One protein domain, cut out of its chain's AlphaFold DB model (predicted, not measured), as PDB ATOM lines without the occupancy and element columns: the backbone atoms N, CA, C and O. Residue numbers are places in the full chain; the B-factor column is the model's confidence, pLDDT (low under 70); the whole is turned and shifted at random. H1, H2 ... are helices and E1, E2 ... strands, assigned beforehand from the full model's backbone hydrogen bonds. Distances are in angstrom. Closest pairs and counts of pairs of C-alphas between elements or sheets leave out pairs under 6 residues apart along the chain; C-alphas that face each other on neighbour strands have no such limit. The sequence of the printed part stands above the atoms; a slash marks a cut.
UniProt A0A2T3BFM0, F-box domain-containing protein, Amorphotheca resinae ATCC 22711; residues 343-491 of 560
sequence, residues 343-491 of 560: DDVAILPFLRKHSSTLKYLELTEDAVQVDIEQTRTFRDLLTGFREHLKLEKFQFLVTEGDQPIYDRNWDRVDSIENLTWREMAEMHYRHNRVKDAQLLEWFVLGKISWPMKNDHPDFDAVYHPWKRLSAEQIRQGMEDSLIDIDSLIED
ATOM      1  N   ASP A 343      15.861 -16.004 151.737       91.81
ATOM      2  CA  ASP A 343      15.676 -16.069 153.189       91.81
ATOM      3  C   ASP A 343      14.181 -15.961 153.587       91.81
ATOM      4  O   ASP A 343      13.453 -15.065 153.124       91.81
ATOM      5  N   ASP A 344      13.715 -16.865 154.458       89.75
ATOM      6  CA  ASP A 344      12.321 -16.939 154.920       89.75
ATOM      7  C   ASP A 344      11.866 -15.666 155.661       89.75
ATOM      8  O   ASP A 344      10.712 -15.226 155.537       89.75
ATOM      9  N   VAL A 345      12.776 -15.015 156.392       91.56
ATOM     10  CA  VAL A 345      12.516 -13.763 157.113       91.56
ATOM     11  C   VAL A 345      12.260 -12.626 156.131       91.56
ATOM     12  O   VAL A 345      11.440 -11.740 156.398       91.56
ATOM     13  N   ALA A 346      12.968 -12.626 155.005       93.81
ATOM     14  CA  ALA A 346      12.953 -11.543 154.035       93.81
ATOM     15  C   ALA A 346      11.850 -11.695 152.973       93.81
ATOM     16  O   ALA A 346      11.296 -10.680 152.516       93.81
ATOM     17  N   ILE A 347      11.486 -12.929 152.603       95.75
ATOM     18  CA  ILE A 347      10.513 -13.186 151.534       95.75
ATOM     19  C   ILE A 347       9.102 -12.715 151.905       95.75
ATOM     20  O   ILE A 347       8.435 -12.051 151.105       95.75
ATOM     21  N   LEU A 348       8.644 -12.959 153.136       96.12
ATOM     22  CA  LEU A 348       7.293 -12.581 153.558       96.12
ATOM     23  C   LEU A 348       7.071 -11.052 153.532       96.12
ATOM     24  O   LEU A 348       6.093 -10.610 152.919       96.12
ATOM     25  N   PRO A 349       7.947 -10.202 154.113       97.44
ATOM     26  CA  PRO A 349       7.860  -8.749 153.960       97.44
ATOM     27  C   PRO A 349       7.821  -8.282 152.504       97.44
ATOM     28  O   PRO A 349       7.101  -7.334 152.188       97.44
ATOM     29  N   PHE A 350       8.572  -8.929 151.613       97.69
ATOM     30  CA  PHE A 350       8.554  -8.617 150.187       97.69
ATOM     31  C   PHE A 350       7.211  -8.960 149.529       97.69
ATOM     32  O   PHE A 350       6.627  -8.106 148.856       97.69
ATOM     33  N   LEU A 351       6.668 -10.154 149.773       98.19
ATOM     34  CA  LEU A 351       5.365 -10.559 149.238       98.19
ATOM     35  C   LEU A 351       4.236  -9.666 149.770       98.19
ATOM     36  O   LEU A 351       3.345  -9.275 149.016       98.19
ATOM     37  N   ARG A 352       4.310  -9.235 151.036       97.88
ATOM     38  CA  ARG A 352       3.335  -8.303 151.632       97.88
ATOM     39  C   ARG A 352       3.243  -6.970 150.893       97.88
ATOM     40  O   ARG A 352       2.138  -6.433 150.783       97.88
ATOM     41  N   LYS A 353       4.350  -6.455 150.339       97.38
ATOM     42  CA  LYS A 353       4.339  -5.234 149.498       97.38
ATOM     43  C   LYS A 353       3.440  -5.387 148.270       97.38
ATOM     44  O   LYS A 353       2.927  -4.391 147.770       97.38
ATOM     45  N   HIS A 354       3.241  -6.623 147.817       98.31
ATOM     46  CA  HIS A 354       2.457  -6.988 146.643       98.31
ATOM     47  C   HIS A 354       1.101  -7.612 147.010       98.31
ATOM     48  O   HIS A 354       0.358  -8.012 146.123       98.31
ATOM     49  N   SER A 355       0.731  -7.663 148.295       97.75
ATOM     50  CA  SER A 355      -0.483  -8.341 148.792       97.75
ATOM     51  C   SER A 355      -1.799  -7.868 148.163       97.75
ATOM     52  O   SER A 355      -2.781  -8.606 148.169       97.75
ATOM     53  N   SER A 356      -1.846  -6.641 147.633       97.94
ATOM     54  CA  SER A 356      -3.032  -6.097 146.965       97.94
ATOM     55  C   SER A 356      -3.174  -6.514 145.502       97.94
ATOM     56  O   SER A 356      -4.267  -6.388 144.956       97.94
ATOM     57  N   THR A 357      -2.086  -6.930 144.850       98.44
ATOM     58  CA  THR A 357      -2.072  -7.267 143.418       98.44
ATOM     59  C   THR A 357      -1.744  -8.727 143.157       98.44
ATOM     60  O   THR A 357      -2.275  -9.287 142.204       98.44
ATOM     61  N   LEU A 358      -0.907  -9.339 143.997       98.69
ATOM     62  CA  LEU A 358      -0.464 -10.717 143.862       98.69
ATOM     63  C   LEU A 358      -1.635 -11.663 144.128       98.69
ATOM     64  O   LEU A 358      -2.201 -11.680 145.221       98.69
ATOM     65  N   LYS A 359      -1.969 -12.453 143.112       98.56
ATOM     66  CA  LYS A 359      -3.066 -13.420 143.131       98.56
ATOM     67  C   LYS A 359      -2.549 -14.844 143.150       98.56
ATOM     68  O   LYS A 359      -3.116 -15.669 143.858       98.56
ATOM     69  N   TYR A 360      -1.506 -15.129 142.371       98.69
ATOM     70  CA  TYR A 360      -0.981 -16.481 142.203       98.69
ATOM     71  C   TYR A 360       0.482 -16.546 142.628       98.69
ATOM     72  O   TYR A 360       1.296 -15.734 142.178       98.69
ATOM     73  N   LEU A 361       0.806 -17.503 143.493       98.44
ATOM     74  CA  LEU A 361       2.152 -17.696 144.022       98.44
ATOM     75  C   LEU A 361       2.549 -19.167 143.924       98.44
ATOM     76  O   LEU A 361       1.837 -20.042 144.414       98.44
ATOM     77  N   GLU A 362       3.687 -19.414 143.290       97.31
ATOM     78  CA  GLU A 362       4.349 -20.713 143.248       97.31
ATOM     79  C   GLU A 362       5.738 -20.595 143.860       97.31
ATOM     80  O   GLU A 362       6.488 -19.673 143.528       97.31
ATOM     81  N   LEU A 363       6.064 -21.546 144.725       95.56
ATOM     82  CA  LEU A 363       7.383 -21.705 145.320       95.56
ATOM     83  C   LEU A 363       7.801 -23.171 145.163       95.56
ATOM     84  O   LEU A 363       6.965 -24.062 145.340       95.56
ATOM     85  N   THR A 364       9.066 -23.422 144.839       91.62
ATOM     86  CA  THR A 364       9.675 -24.746 145.043       91.62
ATOM     87  C   THR A 364      10.343 -24.807 146.415       91.62
ATOM     88  O   THR A 364      10.537 -23.762 147.037       91.62
ATOM     89  N   GLU A 365      10.711 -25.995 146.885       85.56
ATOM     90  CA  GLU A 365      11.533 -26.196 148.088       85.56
ATOM     91  C   GLU A 365      12.745 -25.262 148.114       85.56
ATOM     92  O   GLU A 365      12.839 -24.384 148.970       85.56
ATOM     93  N   ASP A 366      13.565 -25.330 147.069       86.62
ATOM     94  CA  ASP A 366      14.790 -24.536 146.945       86.62
ATOM     95  C   ASP A 366      14.531 -23.046 146.682       86.62
ATOM     96  O   ASP A 366      15.449 -22.256 146.459       86.62
ATOM     97  N   ALA A 367      13.270 -22.611 146.618       88.56
ATOM     98  CA  ALA A 367      12.961 -21.201 146.440       88.56
ATOM     99  C   ALA A 367      13.155 -20.402 147.730       88.56
ATOM    100  O   ALA A 367      13.430 -19.200 147.640       88.56
ATOM    101  N   VAL A 368      12.991 -21.037 148.900       89.81
ATOM    102  CA  VAL A 368      13.061 -20.385 150.214       89.81
ATOM    103  C   VAL A 368      13.861 -21.231 151.204       89.81
ATOM    104  O   VAL A 368      13.456 -22.335 151.549       89.81
ATOM    105  N   GLN A 369      14.947 -20.669 151.732       88.44
ATOM    106  CA  GLN A 369      15.725 -21.259 152.818       88.44
ATOM    107  C   GLN A 369      15.063 -20.919 154.156       88.44
ATOM    108  O   GLN A 369      15.023 -19.757 154.565       88.44
ATOM    109  N   VAL A 370      14.517 -21.937 154.826       85.19
ATOM    110  CA  VAL A 370      13.949 -21.806 156.172       85.19
ATOM    111  C   VAL A 370      15.038 -22.115 157.191       85.19
ATOM    112  O   VAL A 370      15.547 -23.231 157.232       85.19
ATOM    113  N   ASP A 371      15.384 -21.134 158.026       83.12
ATOM    114  CA  ASP A 371      16.374 -21.307 159.092       83.12
ATOM    115  C   ASP A 371      15.814 -22.194 160.224       83.12
ATOM    116  O   ASP A 371      15.130 -21.732 161.148       83.12
ATOM    117  N   ILE A 372      16.107 -23.494 160.130       75.25
ATOM    118  CA  ILE A 372      15.686 -24.514 161.101       75.25
ATOM    119  C   ILE A 372      16.373 -24.290 162.460       75.25
ATOM    120  O   ILE A 372      15.770 -24.546 163.507       75.25
ATOM    121  N   GLU A 373      17.601 -23.757 162.479       79.81
ATOM    122  CA  GLU A 373      18.340 -23.487 163.721       79.81
ATOM    123  C   GLU A 373      17.635 -22.420 164.569       79.81
ATOM    124  O   GLU A 373      17.625 -22.490 165.803       79.81
ATOM    125  N   GLN A 374      16.966 -21.466 163.918       74.50
ATOM    126  CA  GLN A 374      16.144 -20.444 164.568       74.50
ATOM    127  C   GLN A 374      14.731 -20.917 164.942       74.50
ATOM    128  O   GLN A 374      13.872 -20.084 165.249       74.50
ATOM    129  N   THR A 375      14.469 -22.228 164.975       81.25
ATOM    130  CA  THR A 375      13.174 -22.842 165.337       81.25
ATOM    131  C   THR A 375      12.007 -22.453 164.425       81.25
ATOM    132  O   THR A 375      10.849 -22.605 164.813       81.25
ATOM    133  N   ARG A 376      12.288 -21.929 163.228       88.06
ATOM    134  CA  ARG A 376      11.251 -21.554 162.268       88.06
ATOM    135  C   ARG A 376      10.879 -22.724 161.395       88.06
ATOM    136  O   ARG A 376      11.739 -23.491 160.979       88.06
ATOM    137  N   THR A 377       9.596 -22.797 161.075       92.56
ATOM    138  CA  THR A 377       9.042 -23.905 160.310       92.56
ATOM    139  C   THR A 377       8.431 -23.460 158.987       92.56
ATOM    140  O   THR A 377       8.019 -22.307 158.822       92.56
ATOM    141  N   PHE A 378       8.301 -24.386 158.032       93.38
ATOM    142  CA  PHE A 378       7.507 -24.123 156.825       93.38
ATOM    143  C   PHE A 378       6.053 -23.821 157.182       93.38
ATOM    144  O   PHE A 378       5.418 -22.984 156.541       93.38
ATOM    145  N   ARG A 379       5.530 -24.436 158.247       95.56
ATOM    146  CA  ARG A 379       4.223 -24.072 158.792       95.56
ATOM    147  C   ARG A 379       4.146 -22.595 159.173       95.56
ATOM    148  O   ARG A 379       3.149 -21.958 158.829       95.56
ATOM    149  N   ASP A 380       5.155 -22.037 159.837       95.38
ATOM    150  CA  ASP A 380       5.175 -20.614 160.207       95.38
ATOM    151  C   ASP A 380       5.190 -19.719 158.966       95.38
ATOM    152  O   ASP A 380       4.401 -18.773 158.866       95.38
ATOM    153  N   LEU A 381       6.025 -20.059 157.979       95.38
ATOM    154  CA  LEU A 381       6.109 -19.347 156.703       95.38
ATOM    155  C   LEU A 381       4.758 -19.339 155.966       95.38
ATOM    156  O   LEU A 381       4.246 -18.276 155.597       95.38
ATOM    157  N   LEU A 382       4.148 -20.515 155.793       96.94
ATOM    158  CA  LEU A 382       2.870 -20.678 155.097       96.94
ATOM    159  C   LEU A 382       1.700 -20.062 155.881       96.94
ATOM    160  O   LEU A 382       0.779 -19.508 155.276       96.94
ATOM    161  N   THR A 383       1.748 -20.086 157.216       97.25
ATOM    162  CA  THR A 383       0.800 -19.348 158.070       97.25
ATOM    163  C   THR A 383       0.937 -17.846 157.828       97.25
ATOM    164  O   THR A 383      -0.062 -17.156 157.623       97.25
ATOM    165  N   GLY A 384       2.169 -17.343 157.727       97.12
ATOM    166  CA  GLY A 384       2.442 -15.961 157.346       97.12
ATOM    167  C   GLY A 384       1.858 -15.589 155.978       97.12
ATOM    168  O   GLY A 384       1.321 -14.489 155.819       97.12
ATOM    169  N   PHE A 385       1.902 -16.488 154.989       97.69
ATOM    170  CA  PHE A 385       1.243 -16.262 153.696       97.69
ATOM    171  C   PHE A 385      -0.276 -16.207 153.836       97.69
ATOM    172  O   PHE A 385      -0.885 -15.253 153.351       97.69
ATOM    173  N   ARG A 386      -0.873 -17.165 154.551       97.44
ATOM    174  CA  ARG A 386      -2.319 -17.224 154.814       97.44
ATOM    175  C   ARG A 386      -2.855 -15.950 155.467       97.44
ATOM    176  O   ARG A 386      -3.914 -15.457 155.093       97.44
ATOM    177  N   GLU A 387      -2.146 -15.422 156.460       97.56
ATOM    178  CA  GLU A 387      -2.614 -14.275 157.247       97.56
ATOM    179  C   GLU A 387      -2.460 -12.935 156.521       97.56
ATOM    180  O   GLU A 387      -3.193 -11.980 156.799       97.56
ATOM    181  N   HIS A 388      -1.493 -12.836 155.606       97.62
ATOM    182  CA  HIS A 388      -1.069 -11.547 155.063       97.62
ATOM    183  C   HIS A 388      -1.223 -11.397 153.550       97.62
ATOM    184  O   HIS A 388      -1.125 -10.269 153.053       97.62
ATOM    185  N   LEU A 389      -1.468 -12.480 152.815       97.94
ATOM    186  CA  LEU A 389      -1.668 -12.460 151.369       97.94
ATOM    187  C   LEU A 389      -3.117 -12.817 151.027       97.94
ATOM    188  O   LEU A 389      -3.764 -13.605 151.705       97.94
ATOM    189  N   LYS A 390      -3.638 -12.223 149.950       96.88
ATOM    190  CA  LYS A 390      -4.987 -12.495 149.430       96.88
ATOM    191  C   LYS A 390      -4.896 -13.312 148.147       96.88
ATOM    192  O   LYS A 390      -5.346 -12.871 147.091       96.88
ATOM    193  N   LEU A 391      -4.235 -14.461 148.242       98.44
ATOM    194  CA  LEU A 391      -4.013 -15.330 147.095       98.44
ATOM    195  C   LEU A 391      -5.335 -15.955 146.630       98.44
ATOM    196  O   LEU A 391      -6.231 -16.236 147.420       98.44
ATOM    197  N   GLU A 392      -5.438 -16.160 145.325       97.94
ATOM    198  CA  GLU A 392      -6.515 -16.897 144.662       97.94
ATOM    199  C   GLU A 392      -6.078 -18.336 144.339       97.94
ATOM    200  O   GLU A 392      -6.904 -19.247 144.358       97.94
ATOM    201  N   LYS A 393      -4.786 -18.527 144.038       97.94
ATOM    202  CA  LYS A 393      -4.157 -19.823 143.749       97.94
ATOM    203  C   LYS A 393      -2.783 -19.879 144.396       97.94
ATOM    204  O   LYS A 393      -2.054 -18.882 144.397       97.94
ATOM    205  N   PHE A 394      -2.426 -21.040 144.916       97.69
ATOM    206  CA  PHE A 394      -1.120 -21.281 145.518       97.69
ATOM    207  C   PHE A 394      -0.651 -22.686 145.165       97.69
ATOM    208  O   PHE A 394      -1.460 -23.609 145.141       97.69
ATOM    209  N   GLN A 395       0.642 -22.859 144.912       95.31
ATOM    210  CA  GLN A 395       1.235 -24.191 144.900       95.31
ATOM    211  C   GLN A 395       2.648 -24.159 145.478       95.31
ATOM    212  O   GLN A 395       3.430 -23.257 145.179       95.31
ATOM    213  N   PHE A 396       2.948 -25.145 146.316       94.62
ATOM    214  CA  PHE A 396       4.279 -25.395 146.851       94.62
ATOM    215  C   PHE A 396       4.727 -26.767 146.363       94.62
ATOM    216  O   PHE A 396       3.999 -27.739 146.578       94.62
ATOM    217  N   LEU A 397       5.853 -26.815 145.656       90.88
ATOM    218  CA  LEU A 397       6.413 -28.037 145.075       90.88
ATOM    219  C   LEU A 397       7.684 -28.370 145.847       90.88
ATOM    220  O   LEU A 397       8.654 -27.624 145.758       90.88
ATOM    221  N   VAL A 398       7.644 -29.425 146.649       84.19
ATOM    222  CA  VAL A 398       8.778 -29.813 147.484       84.19
ATOM    223  C   VAL A 398       9.753 -30.621 146.647       84.19
ATOM    224  O   VAL A 398      10.835 -30.155 146.332       84.19
ATOM    225  N   THR A 399       9.303 -31.765 146.143       74.56
ATOM    226  CA  THR A 399      10.168 -32.640 145.346       74.56
ATOM    227  C   THR A 399      10.086 -32.318 143.856       74.56
ATOM    228  O   THR A 399       9.050 -31.871 143.359       74.56
ATOM    229  N   GLU A 400      11.131 -32.651 143.094       64.44
ATOM    230  CA  GLU A 400      11.071 -32.626 141.621       64.44
ATOM    231  C   GLU A 400       9.989 -33.577 141.061       64.44
ATOM    232  O   GLU A 400       9.498 -33.396 139.944       64.44
ATOM    233  N   GLY A 401       9.562 -34.566 141.856       64.62
ATOM    234  CA  GLY A 401       8.456 -35.471 141.549       64.62
ATOM    235  C   GLY A 401       7.058 -34.896 141.806       64.62
ATOM    236  O   GLY A 401       6.067 -35.518 141.391       64.62
ATOM    237  N   ASP A 402       6.943 -33.737 142.462       72.44
ATOM    238  CA  ASP A 402       5.657 -33.116 142.753       72.44
ATOM    239  C   ASP A 402       5.013 -32.605 141.468       72.44
ATOM    240  O   ASP A 402       5.475 -31.684 140.791       72.44
ATOM    241  N   GLN A 403       3.873 -33.199 141.129       76.31
ATOM    242  CA  GLN A 403       3.121 -32.752 139.973       76.31
ATOM    243  C   GLN A 403       2.460 -31.401 140.256       76.31
ATOM    244  O   GLN A 403       1.691 -31.300 141.221       76.31
ATOM    245  N   PRO A 404       2.639 -30.402 139.378       86.81
ATOM    246  CA  PRO A 404       1.999 -29.111 139.548       86.81
ATOM    247  C   PRO A 404       0.471 -29.249 139.533       86.81
ATOM    248  O   PRO A 404      -0.094 -30.065 138.798       86.81
ATOM    249  N   ILE A 405      -0.204 -28.432 140.343       89.69
ATOM    250  CA  ILE A 405      -1.665 -28.258 140.292       89.69
ATOM    251  C   ILE A 405      -2.023 -27.443 139.046       89.69
ATOM    252  O   ILE A 405      -3.046 -27.675 138.400       89.69
ATOM    253  N   TYR A 406      -1.157 -26.481 138.721       92.25
ATOM    254  CA  TYR A 406      -1.387 -25.478 137.700       92.25
ATOM    255  C   TYR A 406      -0.291 -25.464 136.634       92.25
ATOM    256  O   TYR A 406       0.904 -25.502 136.940       92.25
ATOM    257  N   ASP A 407      -0.700 -25.331 135.374       90.19
ATOM    258  CA  ASP A 407       0.202 -25.111 134.249       90.19
ATOM    259  C   ASP A 407       0.783 -23.686 134.279       90.19
ATOM    260  O   ASP A 407       0.506 -22.899 135.184       90.19
ATOM    261  N   ARG A 408       1.569 -23.291 133.271       85.88
ATOM    262  CA  ARG A 408       2.132 -21.929 133.190       85.88
ATOM    263  C   ARG A 408       1.090 -20.807 133.170       85.88
ATOM    264  O   ARG A 408       1.343 -19.716 133.689       85.88
ATOM    265  N   ASN A 409      -0.059 -21.044 132.560       89.69
ATOM    266  CA  ASN A 409      -1.121 -20.054 132.458       89.69
ATOM    267  C   ASN A 409      -1.977 -19.982 133.725       89.69
ATOM    268  O   ASN A 409      -2.802 -19.070 133.836       89.69
ATOM    269  N   TRP A 410      -1.671 -20.833 134.707       92.31
ATOM    270  CA  TRP A 410      -2.436 -21.083 135.918       92.31
ATOM    271  C   TRP A 410      -3.759 -21.798 135.665       92.31
ATOM    272  O   TRP A 410      -4.657 -21.751 136.506       92.31
ATOM    273  N   ASP A 411      -3.883 -22.473 134.531       91.19
ATOM    274  CA  ASP A 411      -4.982 -23.388 134.270       91.19
ATOM    275  C   ASP A 411      -4.725 -24.683 135.041       91.19
ATOM    276  O   ASP A 411      -3.570 -25.070 135.258       91.19
ATOM    277  N   ARG A 412      -5.788 -25.315 135.553       88.50
ATOM    278  CA  ARG A 412      -5.628 -26.593 136.253       88.50
ATOM    279  C   ARG A 412      -5.039 -27.601 135.279       88.50
ATOM    280  O   ARG A 412      -5.476 -27.697 134.134       88.50
ATOM    281  N   VAL A 413      -4.040 -28.338 135.743       84.94
ATOM    282  CA  VAL A 413      -3.530 -29.493 135.012       84.94
ATOM    283  C   VAL A 413      -4.539 -30.614 135.228       84.94
ATOM    284  O   VAL A 413      -4.383 -31.442 136.125       84.94
ATOM    285  N   ASP A 414      -5.614 -30.585 134.441       68.88
ATOM    286  CA  ASP A 414      -6.572 -31.680 134.377       68.88
ATOM    287  C   ASP A 414      -5.793 -32.914 133.904       68.88
ATOM    288  O   ASP A 414      -5.095 -32.903 132.886       68.88
ATOM    289  N   SER A 415      -5.781 -33.943 134.739       54.84
ATOM    290  CA  SER A 415      -4.902 -35.100 134.616       54.84
ATOM    291  C   SER A 415      -4.960 -35.762 133.225       54.84
ATOM    292  O   SER A 415      -6.027 -35.881 132.633       54.84
ATOM    293  N   ILE A 416      -3.817 -36.312 132.782       46.88
ATOM    294  CA  ILE A 416      -3.631 -37.347 131.733       46.88
ATOM    295  C   ILE A 416      -3.391 -36.871 130.286       46.88
ATOM    296  O   ILE A 416      -2.506 -37.432 129.640       46.88
ATOM    297  N   GLU A 417      -4.080 -35.865 129.742       42.69
ATOM    298  CA  GLU A 417      -4.116 -35.712 128.264       42.69
ATOM    299  C   GLU A 417      -2.795 -35.283 127.588       42.69
ATOM    300  O   GLU A 417      -2.601 -35.549 126.401       42.69
ATOM    301  N   ASN A 418      -1.854 -34.690 128.328       43.19
ATOM    302  CA  ASN A 418      -0.557 -34.242 127.791       43.19
ATOM    303  C   ASN A 418       0.643 -35.084 128.242       43.19
ATOM    304  O   ASN A 418       1.785 -34.745 127.926       43.19
ATOM    305  N   LEU A 419       0.403 -36.171 128.972       47.50
ATOM    306  CA  LEU A 419       1.462 -37.041 129.459       47.50
ATOM    307  C   LEU A 419       1.696 -38.176 128.463       47.50
ATOM    308  O   LEU A 419       0.779 -38.724 127.856       47.50
ATOM    309  N   THR A 420       2.953 -38.528 128.249       53.06
ATOM    310  CA  THR A 420       3.314 -39.720 127.487       53.06
ATOM    311  C   THR A 420       2.754 -40.963 128.184       53.06
ATOM    312  O   THR A 420       2.608 -40.996 129.400       53.06
ATOM    313  N   TRP A 421       2.470 -42.034 127.440       41.91
ATOM    314  CA  TRP A 421       1.921 -43.283 128.003       41.91
ATOM    315  C   TRP A 421       2.765 -43.884 129.147       41.91
ATOM    316  O   TRP A 421       2.258 -44.673 129.935       41.91
ATOM    317  N   ARG A 422       4.048 -43.511 129.252       43.78
ATOM    318  CA  ARG A 422       4.947 -43.921 130.337       43.78
ATOM    319  C   ARG A 422       4.737 -43.087 131.602       43.78
ATOM    320  O   ARG A 422       4.624 -43.656 132.678       43.78
ATOM    321  N   GLU A 423       4.561 -41.776 131.442       52.25
ATOM    322  CA  GLU A 423       4.105 -40.879 132.511       52.25
ATOM    323  C   GLU A 423       2.683 -41.262 132.963       52.25
ATOM    324  O   GLU A 423       2.401 -41.216 134.150       52.25
ATOM    325  N   MET A 424       1.812 -41.748 132.064       44.19
ATOM    326  CA  MET A 424       0.512 -42.332 132.438       44.19
ATOM    327  C   MET A 424       0.645 -43.646 133.228       44.19
ATOM    328  O   MET A 424      -0.114 -43.862 134.167       44.19
ATOM    329  N   ALA A 425       1.592 -44.522 132.874       45.84
ATOM    330  CA  ALA A 425       1.791 -45.808 133.549       45.84
ATOM    331  C   ALA A 425       2.384 -45.655 134.962       45.84
ATOM    332  O   ALA A 425       1.971 -46.366 135.874       45.84
ATOM    333  N   GLU A 426       3.293 -44.696 135.162       51.12
ATOM    334  CA  GLU A 426       3.789 -44.309 136.493       51.12
ATOM    335  C   GLU A 426       2.735 -43.516 137.287       51.12
ATOM    336  O   GLU A 426       2.658 -43.616 138.512       51.12
ATOM    337  N   MET A 427       1.861 -42.777 136.597       47.25
ATOM    338  CA  MET A 427       0.750 -42.058 137.215       47.25
ATOM    339  C   MET A 427      -0.440 -42.930 137.618       47.25
ATOM    340  O   MET A 427      -1.123 -42.566 138.572       47.25
ATOM    341  N   HIS A 428      -0.735 -44.034 136.927       45.50
ATOM    342  CA  HIS A 428      -1.907 -44.871 137.224       45.50
ATOM    343  C   HIS A 428      -1.864 -45.517 138.618       45.50
ATOM    344  O   HIS A 428      -2.909 -45.898 139.130       45.50
ATOM    345  N   TYR A 429      -0.707 -45.539 139.287       46.53
ATOM    346  CA  TYR A 429      -0.596 -45.891 140.709       46.53
ATOM    347  C   TYR A 429      -0.900 -44.726 141.681       46.53
ATOM    348  O   TYR A 429      -0.959 -44.935 142.887       46.53
ATOM    349  N   ARG A 430      -1.090 -43.493 141.188       52.19
ATOM    350  CA  ARG A 430      -1.119 -42.241 141.979       52.19
ATOM    351  C   ARG A 430      -2.405 -41.408 141.834       52.19
ATOM    352  O   ARG A 430      -2.459 -40.293 142.339       52.19
ATOM    353  N   HIS A 431      -3.418 -41.898 141.118       47.00
ATOM    354  CA  HIS A 431      -4.562 -41.080 140.672       47.00
ATOM    355  C   HIS A 431      -5.615 -40.741 141.731       47.00
ATOM    356  O   HIS A 431      -6.372 -39.799 141.525       47.00
ATOM    357  N   ASN A 432      -5.603 -41.407 142.885       48.72
ATOM    358  CA  ASN A 432      -6.710 -41.300 143.844       48.72
ATOM    359  C   ASN A 432      -6.329 -40.597 145.150       48.72
ATOM    360  O   ASN A 432      -6.997 -40.743 146.167       48.72
ATOM    361  N   ARG A 433      -5.221 -39.847 145.174       57.81
ATOM    362  CA  ARG A 433      -4.782 -39.137 146.381       57.81
ATOM    363  C   ARG A 433      -4.719 -37.645 146.125       57.81
ATOM    364  O   ARG A 433      -4.046 -37.187 145.201       57.81
ATOM    365  N   VAL A 434      -5.362 -36.875 147.004       63.06
ATOM    366  CA  VAL A 434      -5.143 -35.427 147.084       63.06
ATOM    367  C   VAL A 434      -3.639 -35.183 147.215       63.06
ATOM    368  O   VAL A 434      -2.977 -35.782 148.065       63.06
ATOM    369  N   LYS A 435      -3.079 -34.360 146.327       81.19
ATOM    370  CA  LYS A 435      -1.645 -34.041 146.295       81.19
ATOM    371  C   LYS A 435      -1.269 -33.181 147.507       81.19
ATOM    372  O   LYS A 435      -2.082 -32.365 147.941       81.19
ATOM    373  N   ASP A 436      -0.043 -33.301 148.022       87.31
ATOM    374  CA  ASP A 436       0.417 -32.476 149.157       87.31
ATOM    375  C   ASP A 436       0.324 -30.983 148.831       87.31
ATOM    376  O   ASP A 436      -0.242 -30.210 149.606       87.31
ATOM    377  N   ALA A 437       0.731 -30.602 147.618       89.56
ATOM    378  CA  ALA A 437       0.563 -29.250 147.095       89.56
ATOM    379  C   ALA A 437      -0.894 -28.752 147.187       89.56
ATOM    380  O   ALA A 437      -1.129 -27.590 147.511       89.56
ATOM    381  N   GLN A 438      -1.883 -29.623 146.941       90.38
ATOM    382  CA  GLN A 438      -3.304 -29.266 146.977       90.38
ATOM    383  C   GLN A 438      -3.805 -29.037 148.410       90.38
ATOM    384  O   GLN A 438      -4.588 -28.110 148.635       90.38
ATOM    385  N   LEU A 439      -3.335 -29.833 149.377       90.94
ATOM    386  CA  LEU A 439      -3.616 -29.624 150.803       90.94
ATOM    387  C   LEU A 439      -2.994 -28.312 151.299       90.94
ATOM    388  O   LEU A 439      -3.658 -27.526 151.977       90.94
ATOM    389  N   LEU A 440      -1.740 -28.046 150.926       94.38
ATOM    390  CA  LEU A 440      -1.045 -26.808 151.283       94.38
ATOM    391  C   LEU A 440      -1.692 -25.579 150.633       94.38
ATOM    392  O   LEU A 440      -1.830 -24.549 151.293       94.38
ATOM    393  N   GLU A 441      -2.169 -25.688 149.389       95.00
ATOM    394  CA  GLU A 441      -2.996 -24.654 148.765       95.00
ATOM    395  C   GLU A 441      -4.226 -24.350 149.613       95.00
ATOM    396  O   GLU A 441      -4.475 -23.194 149.952       95.00
ATOM    397  N   TRP A 442      -4.997 -25.369 149.989       94.12
ATOM    398  CA  TRP A 442      -6.186 -25.157 150.806       94.12
ATOM    399  C   TRP A 442      -5.850 -24.508 152.147       94.12
ATOM    400  O   TRP A 442      -6.562 -23.597 152.571       94.12
ATOM    401  N   PHE A 443      -4.753 -24.904 152.785       95.81
ATOM    402  CA  PHE A 443      -4.296 -24.271 154.016       95.81
ATOM    403  C   PHE A 443      -3.971 -22.782 153.821       95.81
ATOM    404  O   PHE A 443      -4.505 -21.941 154.550       95.81
ATOM    405  N   VAL A 444      -3.147 -22.444 152.823       97.06
ATOM    406  CA  VAL A 444      -2.724 -21.059 152.538       97.06
ATOM    407  C   VAL A 444      -3.905 -20.183 152.122       97.06
ATOM    408  O   VAL A 444      -3.994 -19.032 152.539       97.06
ATOM    409  N   LEU A 445      -4.861 -20.731 151.371       95.81
ATOM    410  CA  LEU A 445      -6.098 -20.037 150.996       95.81
ATOM    411  C   LEU A 445      -7.112 -19.934 152.151       95.81
ATOM    412  O   LEU A 445      -8.216 -19.426 151.959       95.81
ATOM    413  N   GLY A 446      -6.765 -20.424 153.344       94.12
ATOM    414  CA  GLY A 446      -7.611 -20.364 154.532       94.12
ATOM    415  C   GLY A 446      -8.807 -21.313 154.508       94.12
ATOM    416  O   GLY A 446      -9.718 -21.141 155.315       94.12
ATOM    417  N   LYS A 447      -8.794 -22.302 153.610       91.19
ATOM    418  CA  LYS A 447      -9.860 -23.291 153.425       91.19
ATOM    419  C   LYS A 447      -9.819 -24.429 154.437       91.19
ATOM    420  O   LYS A 447     -10.830 -25.076 154.625       91.19
ATOM    421  N   ILE A 448      -8.670 -24.698 155.055       92.12
ATOM    422  CA  ILE A 448      -8.519 -25.743 156.079       92.12
ATOM    423  C   ILE A 448      -7.562 -25.308 157.187       92.12
ATOM    424  O   ILE A 448      -6.825 -24.325 157.053       92.12
ATOM    425  N   SER A 449      -7.569 -26.031 158.305       93.00
ATOM    426  CA  SER A 449      -6.492 -25.998 159.299       93.00
ATOM    427  C   SER A 449      -5.219 -26.676 158.760       93.00
ATOM    428  O   SER A 449      -5.218 -27.221 157.659       93.00
ATOM    429  N   TRP A 450      -4.105 -26.576 159.493       95.44
ATOM    430  CA  TRP A 450      -2.827 -27.168 159.074       95.44
ATOM    431  C   TRP A 450      -2.983 -28.681 158.815       95.44
ATOM    432  O   TRP A 450      -3.353 -29.393 159.749       95.44
ATOM    433  N   PRO A 451      -2.732 -29.180 157.585       94.50
ATOM    434  CA  PRO A 451      -3.071 -30.554 157.202       94.50
ATOM    435  C   PRO A 451      -1.968 -31.582 157.497       94.50
ATOM    436  O   PRO A 451      -2.177 -32.777 157.278       94.50
ATOM    437  N   MET A 452      -0.800 -31.137 157.968       95.25
ATOM    438  CA  MET A 452       0.376 -31.989 158.163       95.25
ATOM    439  C   MET A 452       0.626 -32.268 159.654       95.25
ATOM    440  O   MET A 452       0.286 -31.474 160.529       95.25
ATOM    441  N   LYS A 453       1.214 -33.427 159.958       93.94
ATOM    442  CA  LYS A 453       1.703 -33.819 161.291       93.94
ATOM    443  C   LYS A 453       3.045 -33.162 161.602       93.94
ATOM    444  O   LYS A 453       3.290 -32.819 162.752       93.94
ATOM    445  N   ASN A 454       3.904 -33.039 160.592       93.06
ATOM    446  CA  ASN A 454       5.188 -32.353 160.662       93.06
ATOM    447  C   ASN A 454       5.044 -30.887 160.234       93.06
ATOM    448  O   ASN A 454       4.196 -30.547 159.410       93.06
ATOM    449  N   ASP A 455       5.883 -30.019 160.802       93.44
ATOM    450  CA  ASP A 455       5.934 -28.595 160.446       93.44
ATOM    451  C   ASP A 455       6.975 -28.303 159.337       93.44
ATOM    452  O   ASP A 455       6.999 -27.202 158.781       93.44
ATOM    453  N   HIS A 456       7.791 -29.305 158.988       90.19
ATOM    454  CA  HIS A 456       8.763 -29.310 157.890       90.19
ATOM    455  C   HIS A 456       8.562 -30.530 156.995       90.19
ATOM    456  O   HIS A 456       8.206 -31.584 157.530       90.19
ATOM    457  N   PRO A 457       8.827 -30.416 155.685       89.44
ATOM    458  CA  PRO A 457       8.979 -31.586 154.835       89.44
ATOM    459  C   PRO A 457      10.200 -32.416 155.270       89.44
ATOM    460  O   PRO A 457      11.165 -31.888 155.818       89.44
ATOM    461  N   ASP A 458      10.125 -33.720 155.050       87.69
ATOM    462  CA  ASP A 458      11.238 -34.657 155.131       87.69
ATOM    463  C   ASP A 458      11.942 -34.661 153.771       87.69
ATOM    464  O   ASP A 458      11.433 -35.244 152.815       87.69
ATOM    465  N   PHE A 459      13.042 -33.919 153.665       81.81
ATOM    466  CA  PHE A 459      13.747 -33.700 152.397       81.81
ATOM    467  C   PHE A 459      14.460 -34.954 151.882       81.81
ATOM    468  O   PHE A 459      14.623 -35.121 150.678       81.81
ATOM    469  N   ASP A 460      14.790 -35.883 152.781       81.31
ATOM    470  CA  ASP A 460      15.376 -37.172 152.412       81.31
ATOM    471  C   ASP A 460      14.313 -38.132 151.839       81.31
ATOM    472  O   ASP A 460      14.630 -39.128 151.178       81.31
ATOM    473  N   ALA A 461      13.025 -37.849 152.063       78.44
ATOM    474  CA  ALA A 461      11.932 -38.662 151.555       78.44
ATOM    475  C   ALA A 461      11.624 -38.324 150.088       78.44
ATOM    476  O   ALA A 461      10.877 -37.399 149.770       78.44
ATOM    477  N   VAL A 462      12.112 -39.178 149.181       68.12
ATOM    478  CA  VAL A 462      11.830 -39.108 147.730       68.12
ATOM    479  C   VAL A 462      10.324 -39.103 147.427       68.12
ATOM    480  O   VAL A 462       9.868 -38.500 146.454       68.12
ATOM    481  N   TYR A 463       9.530 -39.786 148.257       66.00
ATOM    482  CA  TYR A 463       8.084 -39.889 148.112       66.00
ATOM    483  C   TYR A 463       7.394 -39.445 149.400       66.00
ATOM    484  O   TYR A 463       7.644 -40.006 150.462       66.00
ATOM    485  N   HIS A 464       6.470 -38.486 149.282       73.12
ATOM    486  CA  HIS A 464       5.698 -37.928 150.400       73.12
ATOM    487  C   HIS A 464       6.567 -37.265 151.481       73.12
ATOM    488  O   HIS A 464       6.581 -37.722 152.626       73.12
ATOM    489  N   PRO A 465       7.203 -36.122 151.167       83.50
ATOM    490  CA  PRO A 465       7.968 -35.363 152.160       83.50
ATOM    491  C   PRO A 465       7.092 -34.889 153.336       83.50
ATOM    492  O   PRO A 465       7.572 -34.571 154.423       83.50
ATOM    493  N   TRP A 466       5.770 -34.859 153.168       88.69
ATOM    494  CA  TRP A 466       4.835 -34.473 154.216       88.69
ATOM    495  C   TRP A 466       4.165 -35.674 154.874       88.69
ATOM    496  O   TRP A 466       3.489 -36.478 154.231       88.69
ATOM    497  N   LYS A 467       4.234 -35.731 156.207       90.62
ATOM    498  CA  LYS A 467       3.451 -36.683 156.997       90.62
ATOM    499  C   LYS A 467       2.066 -36.089 157.208       90.62
ATOM    500  O   LYS A 467       1.895 -35.209 158.042       90.62
ATOM    501  N   ARG A 468       1.060 -36.559 156.474       89.19
ATOM    502  CA  ARG A 468      -0.316 -36.029 156.543       89.19
ATOM    503  C   ARG A 468      -1.017 -36.368 157.862       89.19
ATOM    504  O   ARG A 468      -0.765 -37.412 158.477       89.19
ATOM    505  N   LEU A 469      -1.944 -35.508 158.284       89.31
ATOM    506  CA  LEU A 469      -2.986 -35.885 159.244       89.31
ATOM    507  C   LEU A 469      -3.906 -36.956 158.638       89.31
ATOM    508  O   LEU A 469      -3.960 -37.134 157.423       89.31
ATOM    509  N   SER A 470      -4.639 -37.683 159.486       87.12
ATOM    510  CA  SER A 470      -5.641 -38.632 158.982       87.12
ATOM    511  C   SER A 470      -6.752 -37.904 158.218       87.12
ATOM    512  O   SER A 470      -7.071 -36.753 158.521       87.12
ATOM    513  N   ALA A 471      -7.381 -38.588 157.257       82.94
ATOM    514  CA  ALA A 471      -8.484 -38.027 156.474       82.94
ATOM    515  C   ALA A 471      -9.618 -37.480 157.362       82.94
ATOM    516  O   ALA A 471     -10.164 -36.420 157.074       82.94
ATOM    517  N   GLU A 472      -9.910 -38.153 158.479       82.38
ATOM    518  CA  GLU A 472     -10.912 -37.713 159.457       82.38
ATOM    519  C   GLU A 472     -10.524 -36.392 160.133       82.38
ATOM    520  O   GLU A 472     -11.336 -35.477 160.240       82.38
ATOM    521  N   GLN A 473      -9.258 -36.244 160.535       85.06
ATOM    522  CA  GLN A 473      -8.758 -34.996 161.121       85.06
ATOM    523  C   GLN A 473      -8.799 -33.836 160.118       85.06
ATOM    524  O   GLN A 473      -9.106 -32.707 160.500       85.06
ATOM    525  N   ILE A 474      -8.510 -34.110 158.840       82.88
ATOM    526  CA  ILE A 474      -8.593 -33.109 157.770       82.88
ATOM    527  C   ILE A 474     -10.057 -32.725 157.507       82.88
ATOM    528  O   ILE A 474     -10.355 -31.533 157.444       82.88
ATOM    529  N   ARG A 475     -10.978 -33.701 157.419       79.88
ATOM    530  CA  ARG A 475     -12.425 -33.450 157.270       79.88
ATOM    531  C   ARG A 475     -12.980 -32.619 158.413       79.88
ATOM    532  O   ARG A 475     -13.639 -31.620 158.154       79.88
ATOM    533  N   GLN A 476     -12.656 -32.972 159.655       82.38
ATOM    534  CA  GLN A 476     -13.087 -32.200 160.817       82.38
ATOM    535  C   GLN A 476     -12.618 -30.739 160.719       82.38
ATOM    536  O   GLN A 476     -13.389 -29.819 160.980       82.38
ATOM    537  N   GLY A 477     -11.379 -30.513 160.266       77.38
ATOM    538  CA  GLY A 477     -10.853 -29.169 160.018       77.38
ATOM    539  C   GLY A 477     -11.527 -28.426 158.855       77.38
ATOM    540  O   GLY A 477     -11.570 -27.195 158.871       77.38
ATOM    541  N   MET A 478     -12.053 -29.142 157.855       77.06
ATOM    542  CA  MET A 478     -12.845 -28.576 156.752       77.06
ATOM    543  C   MET A 478     -14.252 -28.182 157.204       77.06
ATOM    544  O   MET A 478     -14.702 -27.083 156.878       77.06
ATOM    545  N   GLU A 479     -14.940 -29.029 157.969       75.50
ATOM    546  CA  GLU A 479     -16.291 -28.753 158.481       75.50
ATOM    547  C   GLU A 479     -16.329 -27.459 159.305       75.50
ATOM    548  O   GLU A 479     -17.224 -26.626 159.131       75.50
ATOM    549  N   ASP A 480     -15.289 -27.227 160.107       68.19
ATOM    550  CA  ASP A 480     -15.126 -26.009 160.907       68.19
ATOM    551  C   ASP A 480     -14.982 -24.730 160.051       68.19
ATOM    552  O   ASP A 480     -15.228 -23.620 160.529       68.19
ATOM    553  N   SER A 481     -14.608 -24.864 158.775       64.06
ATOM    554  CA  SER A 481     -14.397 -23.751 157.837       64.06
ATOM    555  C   SER A 481     -15.585 -23.449 156.908       64.06
ATOM    556  O   SER A 481     -15.501 -22.512 156.112       64.06
ATOM    557  N   LEU A 482     -16.714 -24.164 157.050       59.12
ATOM    558  CA  LEU A 482     -17.979 -23.943 156.313       59.12
ATOM    559  C   LEU A 482     -17.876 -24.050 154.774       59.12
ATOM    560  O   LEU A 482     -18.669 -23.439 154.054       59.12
ATOM    561  N   ILE A 483     -16.913 -24.808 154.250       58.75
ATOM    562  CA  ILE A 483     -16.789 -25.069 152.808       58.75
ATOM    563  C   ILE A 483     -17.664 -26.266 152.427       58.75
ATOM    564  O   ILE A 483     -17.733 -27.232 153.175       58.75
ATOM    565  N   ASP A 484     -18.337 -26.198 151.273       56.16
ATOM    566  CA  ASP A 484     -19.204 -27.271 150.766       56.16
ATOM    567  C   ASP A 484     -18.362 -28.475 150.305       56.16
ATOM    568  O   ASP A 484     -17.854 -28.526 149.178       56.16
ATOM    569  N   ILE A 485     -18.159 -29.396 151.249       55.31
ATOM    570  CA  ILE A 485     -17.294 -30.581 151.182       55.31
ATOM    571  C   ILE A 485     -17.634 -31.453 149.968       55.31
ATOM    572  O   ILE A 485     -16.729 -31.912 149.270       55.31
ATOM    573  N   ASP A 486     -18.920 -31.597 149.657       52.06
ATOM    574  CA  ASP A 486     -19.416 -32.510 148.620       52.06
ATOM    575  C   ASP A 486     -19.058 -32.055 147.191       52.06
ATOM    576  O   ASP A 486     -19.117 -32.843 146.255       52.06
ATOM    577  N   SER A 487     -18.650 -30.792 147.008       55.28
ATOM    578  CA  SER A 487     -18.217 -30.257 145.704       55.28
ATOM    579  C   SER A 487     -16.706 -30.357 145.451       55.28
ATOM    580  O   SER A 487     -16.257 -30.218 144.314       55.28
ATOM    581  N   LEU A 488     -15.912 -30.554 146.510       53.75
ATOM    582  CA  LEU A 488     -14.450 -30.687 146.442       53.75
ATOM    583  C   LEU A 488     -13.993 -32.144 146.561       53.75
ATOM    584  O   LEU A 488     -12.869 -32.466 146.175       53.75
ATOM    585  N   ILE A 489     -14.853 -32.995 147.117       57.94
ATOM    586  CA  ILE A 489     -14.652 -34.427 147.286       57.94
ATOM    587  C   ILE A 489     -15.467 -35.143 146.203       57.94
ATOM    588  O   ILE A 489     -16.562 -35.628 146.460       57.94
ATOM    589  N   GLU A 490     -14.944 -35.209 144.979       50.09
ATOM    590  CA  GLU A 490     -15.403 -36.239 144.041       50.09
ATOM    591  C   GLU A 490     -14.844 -37.598 144.529       50.09
ATOM    592  O   GLU A 490     -13.660 -37.894 144.397       50.09
ATOM    593  N   ASP A 491     -15.707 -38.345 145.227       43.06
ATOM    594  CA  ASP A 491     -15.763 -39.789 145.534       43.06
ATOM    595  C   ASP A 491     -14.551 -40.626 146.026       43.06
ATOM    596  O   ASP A 491     -14.797 -41.735 146.497       43.06
TER     597      ASP A 491
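Overview. This is residues 343 to 491 of the 560 residues of the protein "F-box domain-containing protein" of Amorphotheca resinae ATCC 22711 (UniProt A0A2T3BFM0). The model has little regular structure: a strand-helix-strand unit, parallel E1 and E2 with H2 between along the chain and a right-handed crossover, with H4 packed on E2 and H1 on H2. The 149 printed residues, 56 in named elements, mostly helix, run H1 E1 H2 E2 H3 H4 H5. It is compact: radius of gyration of the C-alphas 15.8 A, spans 43 by 34 by 31 A.

Arrangement. Start at H1, residues 344 to 353, which touches H2, 378 to 388; closest C-alphas 352 and 388, 6.5 A. E1, 360 to 364, and E2, 393 to 397, have N 363 and O 395 within hydrogen-bond range, 3.2 A. H4, 436 to 444, touches H2; closest C-alphas 444 and 386, 4.5 A. H3, 421 to 427, and H5, 471 to 479, touch no helix. Every O i to N i+4 pair is within range except in H1, 4 of 6.

Along the chain. Find H1's start at C-alpha 344, (12.321, -16.939, 154.920), and H5's end at C-alpha 479, (-16.291, -28.753, 158.481).

Size, cuts and confidence. The printed part has no cut. Long links precede H2, H3 and H5. Of the printed residues, 37 have pLDDT under 70, among them residues 414 to 434 and 480 to 491.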